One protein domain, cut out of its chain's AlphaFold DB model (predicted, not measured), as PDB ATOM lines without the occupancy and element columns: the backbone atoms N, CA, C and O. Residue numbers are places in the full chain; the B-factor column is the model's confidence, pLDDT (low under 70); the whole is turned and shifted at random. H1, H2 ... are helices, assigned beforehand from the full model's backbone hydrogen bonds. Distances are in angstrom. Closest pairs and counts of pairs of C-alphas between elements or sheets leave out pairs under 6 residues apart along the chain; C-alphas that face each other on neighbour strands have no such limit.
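AT A GLANCE: This is residues 3 to 92 of the 93 residues of an uncharacterized protein of Geobacter sp. SVR (UniProt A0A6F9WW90). A small body of three short helices and a long looped stretch sends out a free arm that ends in a lone helix, H4. In the body H1 and H2 form a helical hairpin and H3 crosses H2; residues 72 to 92 stick out, with H4 far from the other helices. The printed part has 90 residues with four named helices, in the order H1, H2, H3, H4, and no named strand. The class is all helix, though only 40 residues, under half, are in named elements. The whole is loose, with a radius of gyration of the C-alphas of 16.7 A and spans of 44 by 32 by 20 A.

IN THESE COORDINATES: H1 is residues 3 to 9, beginning with C-alpha 3 at (177.876, 105.439, 134.577). H2 is residues 16 to 23. H3 is residues 30 to 41, 16.1 A from first to last C-alpha. H4 is residues 78 to 90, 18.7 A long, ending with C-alpha 90 at (188.807, 118.691, 173.665).

HOW THE PARTS SIT: H1 and H2 touch as a hairpin, at a shallow tilt of 23 degrees, opposite ways; their closest C-alphas, of Val 7 and Arg 16, are 6.7 A apart. H2 and H3 touch and are about perpendicular, at 80 degrees; their closest C-alphas, of Leu 19 and Ala 36, are 4.6 A apart. H1 and H3 are close but not clearly touching; their closest C-alphas, of Val 7 and Glu 40, are 8.0 A apart. H4 is apart from H1, H2 and H3. In H1, H2, H3 and H4 every O i to N i+4 pair is within hydrogen-bond range.

THE WHOLE: The C-alphas farthest apart, of Gln 47 and Lys 90, are 46.7 A apart. Without residues 72 to 92, which stand free, the body spans 32 by 26 by 17 A. The printed part has no cut. The link from H3 to H4, residues 42 to 77, is long. Confidence is under 70 at residues 45 to 48 and 69 to 73.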
ATOM      1  N   ILE A   3     178.109 104.124 133.955       75.31
ATOM      2  CA  ILE A   3     177.876 105.439 134.577       75.31
ATOM      3  C   ILE A   3     179.160 106.093 135.119       75.31
ATOM      4  O   ILE A   3     179.298 107.309 135.068       75.31
ATOM      5  N   LEU A   4     180.131 105.325 135.633       78.62
ATOM      6  CA  LEU A   4     181.352 105.922 136.197       78.62
ATOM      7  C   LEU A   4     182.190 106.634 135.118       78.62
ATOM      8  O   LEU A   4     182.749 107.692 135.388       78.62
ATOM      9  N   VAL A   5     182.238 106.072 133.907       78.19
ATOM     10  CA  VAL A   5     182.983 106.643 132.776       78.19
ATOM     11  C   VAL A   5     182.325 107.942 132.306       78.19
ATOM     12  O   VAL A   5     183.014 108.939 132.101       78.19
ATOM     13  N   GLU A   6     180.994 107.963 132.223       77.94
ATOM     14  CA  GLU A   6     180.209 109.151 131.849       77.94
ATOM     15  C   GLU A   6     180.390 110.291 132.863       77.94
ATOM     16  O   GLU A   6     180.651 111.435 132.498       77.94
ATOM     17  N   VAL A   7     180.355 109.968 134.159       81.50
ATOM     18  CA  VAL A   7     180.596 110.922 135.252       81.50
ATOM     19  C   VAL A   7     182.024 111.468 135.231       81.50
ATOM     20  O   VAL A   7     182.267 112.622 135.598       81.50
ATOM     21  N   GLU A   8     182.995 110.644 134.836       79.00
ATOM     22  CA  GLU A   8     184.387 111.069 134.755       79.00
ATOM     23  C   GLU A   8     184.639 112.034 133.594       79.00
ATOM     24  O   GLU A   8     185.412 112.978 133.777       79.00
ATOM     25  N   GLN A   9     183.948 111.840 132.467       82.12
ATOM     26  CA  GLN A   9     184.008 112.694 131.274       82.12
ATOM     27  C   GLN A   9     183.133 113.953 131.379       82.12
ATOM     28  O   GLN A   9     183.411 114.946 130.708       82.12
ATOM     29  N   GLY A  10     182.106 113.931 132.232       80.25
ATOM     30  CA  GLY A  10     181.225 115.067 132.482       80.25
ATOM     31  C   GLY A  10     181.919 116.262 133.146       80.25
ATOM     32  O   GLY A  10     183.006 116.170 133.726       80.25
ATOM     33  N   GLY A  11     181.253 117.416 133.113       83.00
ATOM     34  CA  GLY A  11     181.825 118.672 133.595       83.00
ATOM     35  C   GLY A  11     182.122 118.683 135.101       83.00
ATOM     36  O   GLY A  11     181.432 118.059 135.912       83.00
ATOM     37  N   HIS A  12     183.143 119.444 135.508       84.50
ATOM     38  CA  HIS A  12     183.589 119.548 136.902       84.50
ATOM     39  C   HIS A  12     182.659 120.427 137.753       84.50
ATOM     40  O   HIS A  12     182.974 121.570 138.090       84.50
ATOM     41  N   PHE A  13     181.508 119.880 138.141       86.19
ATOM     42  CA  PHE A  13     180.502 120.596 138.921       86.19
ATOM     43  C   PHE A  13     180.160 119.913 140.243       86.19
ATOM     44  O   PHE A  13     180.486 118.753 140.501       86.19
ATOM     45  N   LYS A  14     179.498 120.676 141.120       88.25
ATOM     46  CA  LYS A  14     179.040 120.187 142.421       88.25
ATOM     47  C   LYS A  14     178.084 119.008 142.225       88.25
ATOM     48  O   LYS A  14     177.139 119.137 141.457       88.25
ATOM     49  N   GLY A  15     178.320 117.910 142.942       90.38
ATOM     50  CA  GLY A  15     177.603 116.650 142.768       90.38
ATOM     51  C   GLY A  15     178.439 115.561 142.100       90.38
ATOM     52  O   GLY A  15     178.253 114.394 142.431       90.38
ATOM     53  N   ARG A  16     179.417 115.908 141.246       92.69
ATOM     54  CA  ARG A  16     180.275 114.924 140.559       92.69
ATOM     55  C   ARG A  16     181.024 114.031 141.539       92.69
ATOM     56  O   ARG A  16     180.970 112.808 141.450       92.69
ATOM     57  N   MET A  17     181.734 114.634 142.493       93.44
ATOM     58  CA  MET A  17     182.540 113.865 143.443       93.44
ATOM     59  C   MET A  17     181.683 113.079 144.427       93.44
ATOM     60  O   MET A  17     182.054 111.975 144.824       93.44
ATOM     61  N   GLU A  18     180.538 113.633 144.812       95.31
ATOM     62  CA  GLU A  18     179.546 112.952 145.628       95.31
ATOM     63  C   GLU A  18     178.983 111.725 144.899       95.31
ATOM     64  O   GLU A  18     178.915 110.651 145.494       95.31
ATOM     65  N   LEU A  19     178.676 111.846 143.605       94.06
ATOM     66  CA  LEU A  19     178.195 110.744 142.776       94.06
ATOM     67  C   LEU A  19     179.264 109.656 142.611       94.06
ATOM     68  O   LEU A  19     178.986 108.490 142.879       94.06
ATOM     69  N   ILE A  20     180.515 110.026 142.302       94.19
ATOM     70  CA  ILE A  20     181.647 109.077 142.260       94.19
ATOM     71  C   ILE A  20     181.787 108.349 143.599       94.19
ATOM     72  O   ILE A  20     181.966 107.131 143.639       94.19
ATOM     73  N   LYS A  21     181.705 109.084 144.713       95.19
ATOM     74  CA  LYS A  21     181.791 108.504 146.055       95.19
ATOM     75  C   LYS A  21     180.650 107.518 146.309       95.19
ATOM     76  O   LYS A  21     180.918 106.459 146.867       95.19
ATOM     77  N   HIS A  22     179.423 107.841 145.904       95.31
ATOM     78  CA  HIS A  22     178.270 106.950 146.040       95.31
ATOM     79  C   HIS A  22     178.431 105.669 145.218       95.31
ATOM     80  O   HIS A  22     178.267 104.583 145.766       95.31
ATOM     81  N   ILE A  23     178.840 105.787 143.949       93.50
ATOM     82  CA  ILE A  23     179.076 104.637 143.062       93.50
ATOM     83  C   ILE A  23     180.158 103.711 143.638       93.50
ATOM     84  O   ILE A  23     180.048 102.492 143.551       93.50
ATOM     85  N   LYS A  24     181.177 104.274 144.297       93.88
ATOM     86  CA  LYS A  24     182.221 103.516 145.008       93.88
ATOM     87  C   LYS A  24     181.762 102.938 146.363       93.88
ATOM     88  O   LYS A  24     182.594 102.444 147.119       93.88
ATOM     89  N   GLY A  25     180.473 103.017 146.706       94.81
ATOM     90  CA  GLY A  25     179.900 102.499 147.958       94.81
ATOM     91  C   GLY A  25     180.088 103.409 149.178       94.81
ATOM     92  O   GLY A  25     179.818 103.014 150.313       94.81
ATOM     93  N   GLY A  26     180.562 104.638 148.981       96.38
ATOM     94  CA  GLY A  26     180.760 105.607 150.049       96.38
ATOM     95  C   GLY A  26     179.449 106.225 150.541       96.38
ATOM     96  O   GLY A  26     178.528 106.501 149.775       96.38
ATOM     97  N   LYS A  27     179.384 106.524 151.844       97.00
ATOM     98  CA  LYS A  27     178.226 107.199 152.452       97.00
ATOM     99  C   LYS A  27     178.191 108.687 152.099       97.00
ATOM    100  O   LYS A  27     179.220 109.372 152.176       97.00
ATOM    101  N   LEU A  28     177.003 109.195 151.789       96.94
ATOM    102  CA  LEU A  28     176.736 110.613 151.554       96.94
ATOM    103  C   LEU A  28     175.854 111.191 152.665       96.94
ATOM    104  O   LEU A  28     174.989 110.503 153.204       96.94
ATOM    105  N   SER A  29     176.054 112.467 152.992       96.31
ATOM    106  CA  SER A  29     175.038 113.235 153.715       96.31
ATOM    107  C   SER A  29     173.825 113.501 152.808       96.31
ATOM    108  O   SER A  29     173.960 113.450 151.582       96.31
ATOM    109  N   PRO A  30     172.656 113.877 153.360       94.81
ATOM    110  CA  PRO A  30     171.494 114.224 152.541       94.81
ATOM    111  C   PRO A  30     171.785 115.324 151.508       94.81
ATOM    112  O   PRO A  30     171.403 115.211 150.349       94.81
ATOM    113  N   SER A  31     172.535 116.364 151.890       91.94
ATOM    114  CA  SER A  31     172.905 117.449 150.972       91.94
ATOM    115  C   SER A  31     173.877 117.011 149.875       91.94
ATOM    116  O   SER A  31     173.809 117.525 148.760       91.94
ATOM    117  N   GLN A  32     174.771 116.066 150.177       94.75
ATOM    118  CA  GLN A  32     175.664 115.464 149.189       94.75
ATOM    119  C   GLN A  32     174.891 114.582 148.208       94.75
ATOM    120  O   GLN A  32     175.129 114.672 147.010       94.75
ATOM    121  N   ALA A  33     173.943 113.780 148.701       96.56
ATOM    122  CA  ALA A  33     173.095 112.933 147.869       96.56
ATOM    123  C   ALA A  33     172.233 113.762 146.906       96.56
ATOM    124  O   ALA A  33     172.182 113.455 145.721       96.56
ATOM    125  N   ILE A  34     171.639 114.864 147.380       94.75
ATOM    126  CA  ILE A  34     170.893 115.799 146.520       94.75
ATOM    127  C   ILE A  34     171.799 116.374 145.428       94.75
ATOM    128  O   ILE A  34     171.408 116.421 144.268       94.75
ATOM    129  N   ALA A  35     173.019 116.797 145.778       93.12
ATOM    130  CA  ALA A  35     173.952 117.326 144.790       93.12
ATOM    131  C   ALA A  35     174.347 116.269 143.745       93.12
ATOM    132  O   ALA A  35     174.343 116.581 142.558       93.12
ATOM    133  N   ALA A  36     174.648 115.040 144.178       95.00
ATOM    134  CA  ALA A  36     174.949 113.915 143.293       95.00
ATOM    135  C   ALA A  36     173.791 113.625 142.330       95.00
ATOM    136  O   ALA A  36     174.005 113.549 141.124       95.00
ATOM    137  N   PHE A  37     172.565 113.560 142.856       94.69
ATOM    138  CA  PHE A  37     171.364 113.332 142.060       94.69
ATOM    139  C   PHE A  37     171.111 114.461 141.058       94.69
ATOM    140  O   PHE A  37     170.822 114.194 139.901       94.69
ATOM    141  N   CYS A  38     171.238 115.730 141.463       93.06
ATOM    142  CA  CYS A  38     171.082 116.850 140.532       93.06
ATOM    143  C   CYS A  38     172.122 116.804 139.406       93.06
ATOM    144  O   CYS A  38     171.789 117.124 138.271       93.06
ATOM    145  N   TYR A  39     173.357 116.402 139.710       92.19
ATOM    146  CA  TYR A  39     174.409 116.259 138.708       92.19
ATOM    147  C   TYR A  39     174.088 115.154 137.690       92.19
ATOM    148  O   TYR A  39     174.217 115.383 136.492       92.19
ATOM    149  N   GLU A  40     173.607 113.997 138.146       92.12
ATOM    150  CA  GLU A  40     173.143 112.901 137.282       92.12
ATOM    151  C   GLU A  40     171.903 113.295 136.462       92.12
ATOM    152  O   GLU A  40     171.899 113.193 135.239       92.12
ATOM    153  N   CYS A  41     170.871 113.830 137.121       92.19
ATOM    154  CA  CYS A  41     169.601 114.230 136.512       92.19
ATOM    155  C   CYS A  41     169.768 115.292 135.416       92.19
ATOM    156  O   CYS A  41     169.014 115.300 134.446       92.19
ATOM    157  N   CYS A  42     170.739 116.197 135.565       88.44
ATOM    158  CA  CYS A  42     171.049 117.234 134.582       88.44
ATOM    159  C   CYS A  42     172.104 116.780 133.548       88.44
ATOM    160  O   CYS A  42     172.779 117.628 132.960       88.44
ATOM    161  N   GLY A  43     172.286 115.469 133.350       87.19
ATOM    162  CA  GLY A  43     173.149 114.907 132.306       87.19
ATOM    163  C   GLY A  43     174.635 115.184 132.525       87.19
ATOM    164  O   GLY A  43     175.332 115.582 131.596       87.19
ATOM    165  N   PHE A  44     175.106 115.084 133.772       84.94
ATOM    166  CA  PHE A  44     176.503 115.331 134.169       84.94
ATOM    167  C   PHE A  44     177.021 116.739 133.809       84.94
ATOM    168  O   PHE A  44     178.227 117.001 133.838       84.94
ATOM    169  N   HIS A  45     176.090 117.660 133.515       66.06
ATOM    170  CA  HIS A  45     176.330 119.031 133.065       66.06
ATOM    171  C   HIS A  45     177.260 119.120 131.844       66.06
ATOM    172  O   HIS A  45     178.155 119.967 131.804       66.06
ATOM    173  N   ASP A  46     177.019 118.278 130.841       66.69
ATOM    174  CA  ASP A  46     177.689 118.313 129.531       66.69
ATOM    175  C   ASP A  46     177.676 119.723 128.882       66.69
ATOM    176  O   ASP A  46     178.623 120.137 128.223       66.69
ATOM    177  N   GLN A  47     176.653 120.541 129.179       60.84
ATOM    178  CA  GLN A  47     176.524 121.933 128.708       60.84
ATOM    179  C   GLN A  47     176.794 123.013 129.774       60.84
ATOM    180  O   GLN A  47     176.502 124.192 129.574       60.84
ATOM    181  N   GLY A  48     177.358 122.636 130.923       66.50
ATOM    182  CA  GLY A  48     177.698 123.555 132.009       66.50
ATOM    183  C   GLY A  48     176.723 123.551 133.191       66.50
ATOM    184  O   GLY A  48     175.684 122.896 133.186       66.50
ATOM    185  N   ARG A  49     177.066 124.278 134.262       76.00
ATOM    186  CA  ARG A  49     176.209 124.413 135.453       76.00
ATOM    187  C   ARG A  49     175.089 125.410 135.188       76.00
ATOM    188  O   ARG A  49     175.351 126.610 135.136       76.00
ATOM    189  N   PHE A  50     173.852 124.926 135.140       83.75
ATOM    190  CA  PHE A  50     172.671 125.766 134.953       83.75
ATOM    191  C   PHE A  50     171.591 125.508 136.009       83.75
ATOM    192  O   PHE A  50     171.497 124.438 136.611       83.75
ATOM    193  N   ASP A  51     170.780 126.533 136.248       89.62
ATOM    194  CA  ASP A  51     169.527 126.421 136.986       89.62
ATOM    195  C   ASP A  51     168.500 125.742 136.075       89.62
ATOM    196  O   ASP A  51     168.101 126.325 135.068       89.62
ATOM    197  N   CYS A  52     168.090 124.509 136.391       90.69
ATOM    198  CA  CYS A  52     167.192 123.745 135.521       90.69
ATOM    199  C   CYS A  52     165.766 124.308 135.443       90.69
ATOM    200  O   CYS A  52     165.027 123.930 134.540       90.69
ATOM    201  N   LYS A  53     165.373 125.193 136.373       91.12
ATOM    202  CA  LYS A  53     164.049 125.848 136.438       91.12
ATOM    203  C   LYS A  53     162.833 124.907 136.404       91.12
ATOM    204  O   LYS A  53     161.723 125.341 136.110       91.12
ATOM    205  N   VAL A  54     163.011 123.628 136.742       92.75
ATOM    206  CA  VAL A  54     161.914 122.651 136.805       92.75
ATOM    207  C   VAL A  54     161.181 122.798 138.140       92.75
ATOM    208  O   VAL A  54     161.477 122.088 139.096       92.75
ATOM    209  N   GLU A  55     160.230 123.727 138.231       91.44
ATOM    210  CA  GLU A  55     159.526 124.035 139.490       91.44
ATOM    211  C   GLU A  55     158.683 122.875 140.040       91.44
ATOM    212  O   GLU A  55     158.489 122.774 141.250       91.44
ATOM    213  N   SER A  56     158.236 121.961 139.174       94.88
ATOM    214  CA  SER A  56     157.531 120.735 139.569       94.88
ATOM    215  C   SER A  56     158.444 119.688 140.214       94.88
ATOM    216  O   SER A  56     157.957 118.729 140.813       94.88
ATOM    217  N   CYS A  57     159.770 119.845 140.110       94.12
ATOM    218  CA  CYS A  57     160.709 118.920 140.723       94.12
ATOM    219  C   CYS A  57     160.744 119.142 142.245       94.12
ATOM    220  O   CYS A  57     161.079 120.239 142.704       94.12
ATOM    221  N   PRO A  58     160.508 118.101 143.064       93.31
ATOM    222  CA  PRO A  58     160.501 118.235 144.522       93.31
ATOM    223  C   PRO A  58     161.872 118.624 145.098       93.31
ATOM    224  O   PRO A  58     161.958 119.164 146.199       93.31
ATOM    225  N   LEU A  59     162.956 118.379 144.354       93.44
ATOM    226  CA  LEU A  59     164.316 118.763 144.736       93.44
ATOM    227  C   LEU A  59     164.722 120.143 144.215       93.44
ATOM    228  O   LEU A  59     165.765 120.652 144.625       93.44
ATOM    229  N   TYR A  60     163.916 120.778 143.358       92.00
ATOM    230  CA  TYR A  60     164.229 122.089 142.791       92.00
ATOM    231  C   TYR A  60     164.568 123.152 143.848       92.00
ATOM    232  O   TYR A  60     165.595 123.822 143.701       92.00
ATOM    233  N   PRO A  61     163.835 123.267 144.978       90.69
ATOM    234  CA  PRO A  61     164.174 124.232 146.026       90.69
ATOM    235  C   PRO A  61     165.565 124.026 146.644       90.69
ATOM    236  O   PRO A  61     166.133 124.972 147.194       90.69
ATOM    237  N   LEU A  62     166.100 122.805 146.554       90.69
ATOM    238  CA  LEU A  62     167.376 122.366 147.119       90.69
ATOM    239  C   LEU A  62     168.483 122.248 146.055       90.69
ATOM    240  O   LEU A  62     169.620 121.919 146.404       90.69
ATOM    241  N   ASN A  63     168.178 122.525 144.780       89.50
ATOM    242  CA  ASN A  63     169.130 122.419 143.677       89.50
ATOM    243  C   ASN A  63     170.352 123.337 143.929       89.50
ATOM    244  O   ASN A  63     170.190 124.550 144.098       89.50
ATOM    245  N   PRO A  64     171.594 122.807 143.914       87.75
ATOM    246  CA  PRO A  64     172.794 123.604 144.158       87.75
ATOM    247  C   PRO A  64     173.076 124.708 143.129       87.75
ATOM    248  O   PRO A  64     173.873 125.605 143.415       87.75
ATOM    249  N   ALA A  65     172.516 124.620 141.924       87.25
ATOM    250  CA  ALA A  65     172.666 125.599 140.849       87.25
ATOM    251  C   ALA A  65     171.505 126.606 140.782       87.25
ATOM    252  O   ALA A  65     171.552 127.509 139.951       87.25
ATOM    253  N   ARG A  66     170.500 126.490 141.662       88.00
ATOM    254  CA  ARG A  66     169.348 127.393 141.686       88.00
ATOM    255  C   ARG A  66     169.769 128.837 141.959       88.00
ATOM    256  O   ARG A  66     170.442 129.133 142.951       88.00
ATOM    257  N   THR A  67     169.322 129.735 141.095       84.81
ATOM    258  CA  THR A  67     169.484 131.182 141.232       84.81
ATOM    259  C   THR A  67     168.404 131.752 142.159       84.81
ATOM    260  O   THR A  67     167.290 131.239 142.220       84.81
ATOM    261  N   GLY A  68     168.736 132.767 142.966       76.31
ATOM    262  CA  GLY A  68     167.776 133.364 143.913       76.31
ATOM    263  C   GLY A  68     167.335 132.433 145.055       76.31
ATOM    264  O   GLY A  68     166.222 132.559 145.562       76.31
ATOM    265  N   GLY A  69     168.186 131.471 145.438       65.31
ATOM    266  CA  GLY A  69     167.861 130.420 146.404       65.31
ATOM    267  C   GLY A  69     167.210 130.923 147.700       65.31
ATOM    268  O   GLY A  69     167.618 131.919 148.291       65.31
ATOM    269  N   THR A  70     166.210 130.182 148.177       56.22
ATOM    270  CA  THR A  70     165.393 130.535 149.352       56.22
ATOM    271  C   THR A  70     165.970 130.035 150.680       56.22
ATOM    272  O   THR A  70     165.489 130.409 151.752       56.22
ATOM    273  N   VAL A  71     167.008 129.189 150.649       64.25
ATOM    274  CA  VAL A  71     167.574 128.578 151.860       64.25
ATOM    275  C   VAL A  71     168.471 129.585 152.583       64.25
ATOM    276  O   VAL A  71     169.665 129.708 152.304       64.25
ATOM    277  N   LYS A  72     167.895 130.297 153.556       64.56
ATOM    278  CA  LYS A  72     168.647 131.147 154.485       64.56
ATOM    279  C   LYS A  72     169.630 130.273 155.270       64.56
ATOM    280  O   LYS A  72     169.220 129.460 156.100       64.56
ATOM    281  N   ARG A  73     170.937 130.432 155.039       66.19
ATOM    282  CA  ARG A  73     171.937 129.855 155.948       66.19
ATOM    283  C   ARG A  73     171.809 130.575 157.283       66.19
ATOM    284  O   ARG A  73     171.982 131.789 157.337       66.19
ATOM    285  N   LYS A  74     171.507 129.838 158.352       76.75
ATOM    286  CA  LYS A  74     171.551 130.393 159.707       76.75
ATOM    287  C   LYS A  74     172.990 130.818 159.994       76.75
ATOM    288  O   LYS A  74     173.903 129.997 159.904       76.75
ATOM    289  N   THR A  75     173.193 132.092 160.304       79.44
ATOM    290  CA  THR A  75     174.460 132.566 160.853       79.44
ATOM    291  C   THR A  75     174.623 131.963 162.244       79.44
ATOM    292  O   THR A  75     173.700 131.978 163.060       79.44
ATOM    293  N   LEU A  76     175.777 131.349 162.497       82.44
ATOM    294  CA  LEU A  76     176.075 130.796 163.811       82.44
ATOM    295  C   LEU A  76     176.341 131.963 164.771       82.44
ATOM    296  O   LEU A  76     177.127 132.846 164.426       82.44
ATOM    297  N   SER A  77     175.717 131.973 165.954       87.25
ATOM    298  CA  SER A  77     176.044 132.988 166.962       87.25
ATOM    299  C   SER A  77     177.505 132.850 167.394       87.25
ATOM    300  O   SER A  77     178.080 131.754 167.366       87.25
ATOM    301  N   GLU A  78     178.120 133.958 167.806       89.50
ATOM    302  CA  GLU A  78     179.515 133.951 168.258       89.50
ATOM    303  C   GLU A  78     179.732 132.992 169.432       89.50
ATOM    304  O   GLU A  78     180.739 132.284 169.489       89.50
ATOM    305  N   GLU A  79     178.748 132.906 170.327       91.00
ATOM    306  CA  GLU A  79     178.771 132.001 171.470       91.00
ATOM    307  C   GLU A  79     178.796 130.528 171.033       91.00
ATOM    308  O   GLU A  79     179.631 129.748 171.497       91.00
ATOM    309  N   HIS A  80     177.941 130.146 170.076       87.56
ATOM    310  CA  HIS A  80     177.929 128.782 169.544       87.56
ATOM    311  C   HIS A  80     179.236 128.454 168.806       87.56
ATOM    312  O   HIS A  80     179.716 127.320 168.862       87.56
ATOM    313  N   ARG A  81     179.840 129.448 168.139       87.62
ATOM    314  CA  ARG A  81     181.122 129.304 167.435       87.62
ATOM    315  C   ARG A  81     182.274 129.030 168.399       87.62
ATOM    316  O   ARG A  81     183.081 128.137 168.133       87.62
ATOM    317  N   LYS A  82     182.328 129.751 169.526       91.00
ATOM    318  CA  LYS A  82     183.322 129.530 170.589       91.00
ATOM    319  C   LYS A  82     183.175 128.133 171.193       91.00
ATOM    320  O   LYS A  82     184.145 127.375 171.152       91.00
ATOM    321  N   LYS A  83     181.955 127.748 171.595       93.12
ATOM    322  CA  LYS A  83     181.645 126.410 172.140       93.12
ATOM    323  C   LYS A  83     182.060 125.281 171.192       93.12
ATOM    324  O   LYS A  83     182.666 124.298 171.614       93.12
ATOM    325  N   LEU A  84     181.793 125.425 169.890       87.75
ATOM    326  CA  LEU A  84     182.211 124.439 168.892       87.75
ATOM    327  C   LEU A  84     183.741 124.320 168.815       87.75
ATOM    328  O   LEU A  84     184.263 123.207 168.757       87.75
ATOM    329  N   SER A  85     184.464 125.446 168.848       90.06
ATOM    330  CA  SER A  85     185.931 125.449 168.816       90.06
ATOM    331  C   SER A  85     186.542 124.763 170.042       90.06
ATOM    332  O   SER A  85     187.498 124.002 169.909       90.06
ATOM    333  N   GLU A  86     185.958 124.970 171.225       92.00
ATOM    334  CA  GLU A  86     186.401 124.340 172.469       92.00
ATOM    335  C   GLU A  86     186.153 122.832 172.439       92.00
ATOM    336  O   GLU A  86     187.055 122.053 172.744       92.00
ATOM    337  N   ASN A  87     184.970 122.402 171.992       91.81
ATOM    338  CA  ASN A  87     184.648 120.981 171.849       91.81
ATOM    339  C   ASN A  87     185.577 120.273 170.851       91.81
ATOM    340  O   ASN A  87     185.953 119.123 171.065       91.81
ATOM    341  N   LEU A  88     185.977 120.952 169.772       88.50
ATOM    342  CA  LEU A  88     186.938 120.412 168.809       88.50
ATOM    343  C   LEU A  88     188.345 120.268 169.401       88.50
ATOM    344  O   LEU A  88     189.006 119.275 169.113       88.50
ATOM    345  N   LYS A  89     188.791 121.219 170.233       90.25
ATOM    346  CA  LYS A  89     190.074 121.124 170.949       90.25
ATOM    347  C   LYS A  89     190.068 119.959 171.940       90.25
ATOM    348  O   LYS A  89     191.003 119.171 171.938       90.25
ATOM    349  N   LYS A  90     188.983 119.797 172.705       86.12
ATOM    350  CA  LYS A  90     188.807 118.691 173.665       86.12
ATOM    351  C   LYS A  90     188.778 117.310 173.009       86.12
ATOM    352  O   LYS A  90     189.195 116.349 173.624       86.12
ATOM    353  N   ARG A  91     188.280 117.205 171.773       80.31
ATOM    354  CA  ARG A  91     188.244 115.946 171.006       80.31
ATOM    355  C   ARG A  91     189.590 115.532 170.407       80.31
ATOM    356  O   ARG A  91     189.693 114.421 169.903       80.31
ATOM    357  N   LYS A  92     190.556 116.451 170.352       75.00
ATOM    358  CA  LYS A  92     191.893 116.225 169.783       75.00
ATOM    359  C   LYS A  92     192.982 116.055 170.849       75.00
ATOM    360  O   LYS A  92     194.120 115.801 170.467       75.00
TER     361      LYS A  92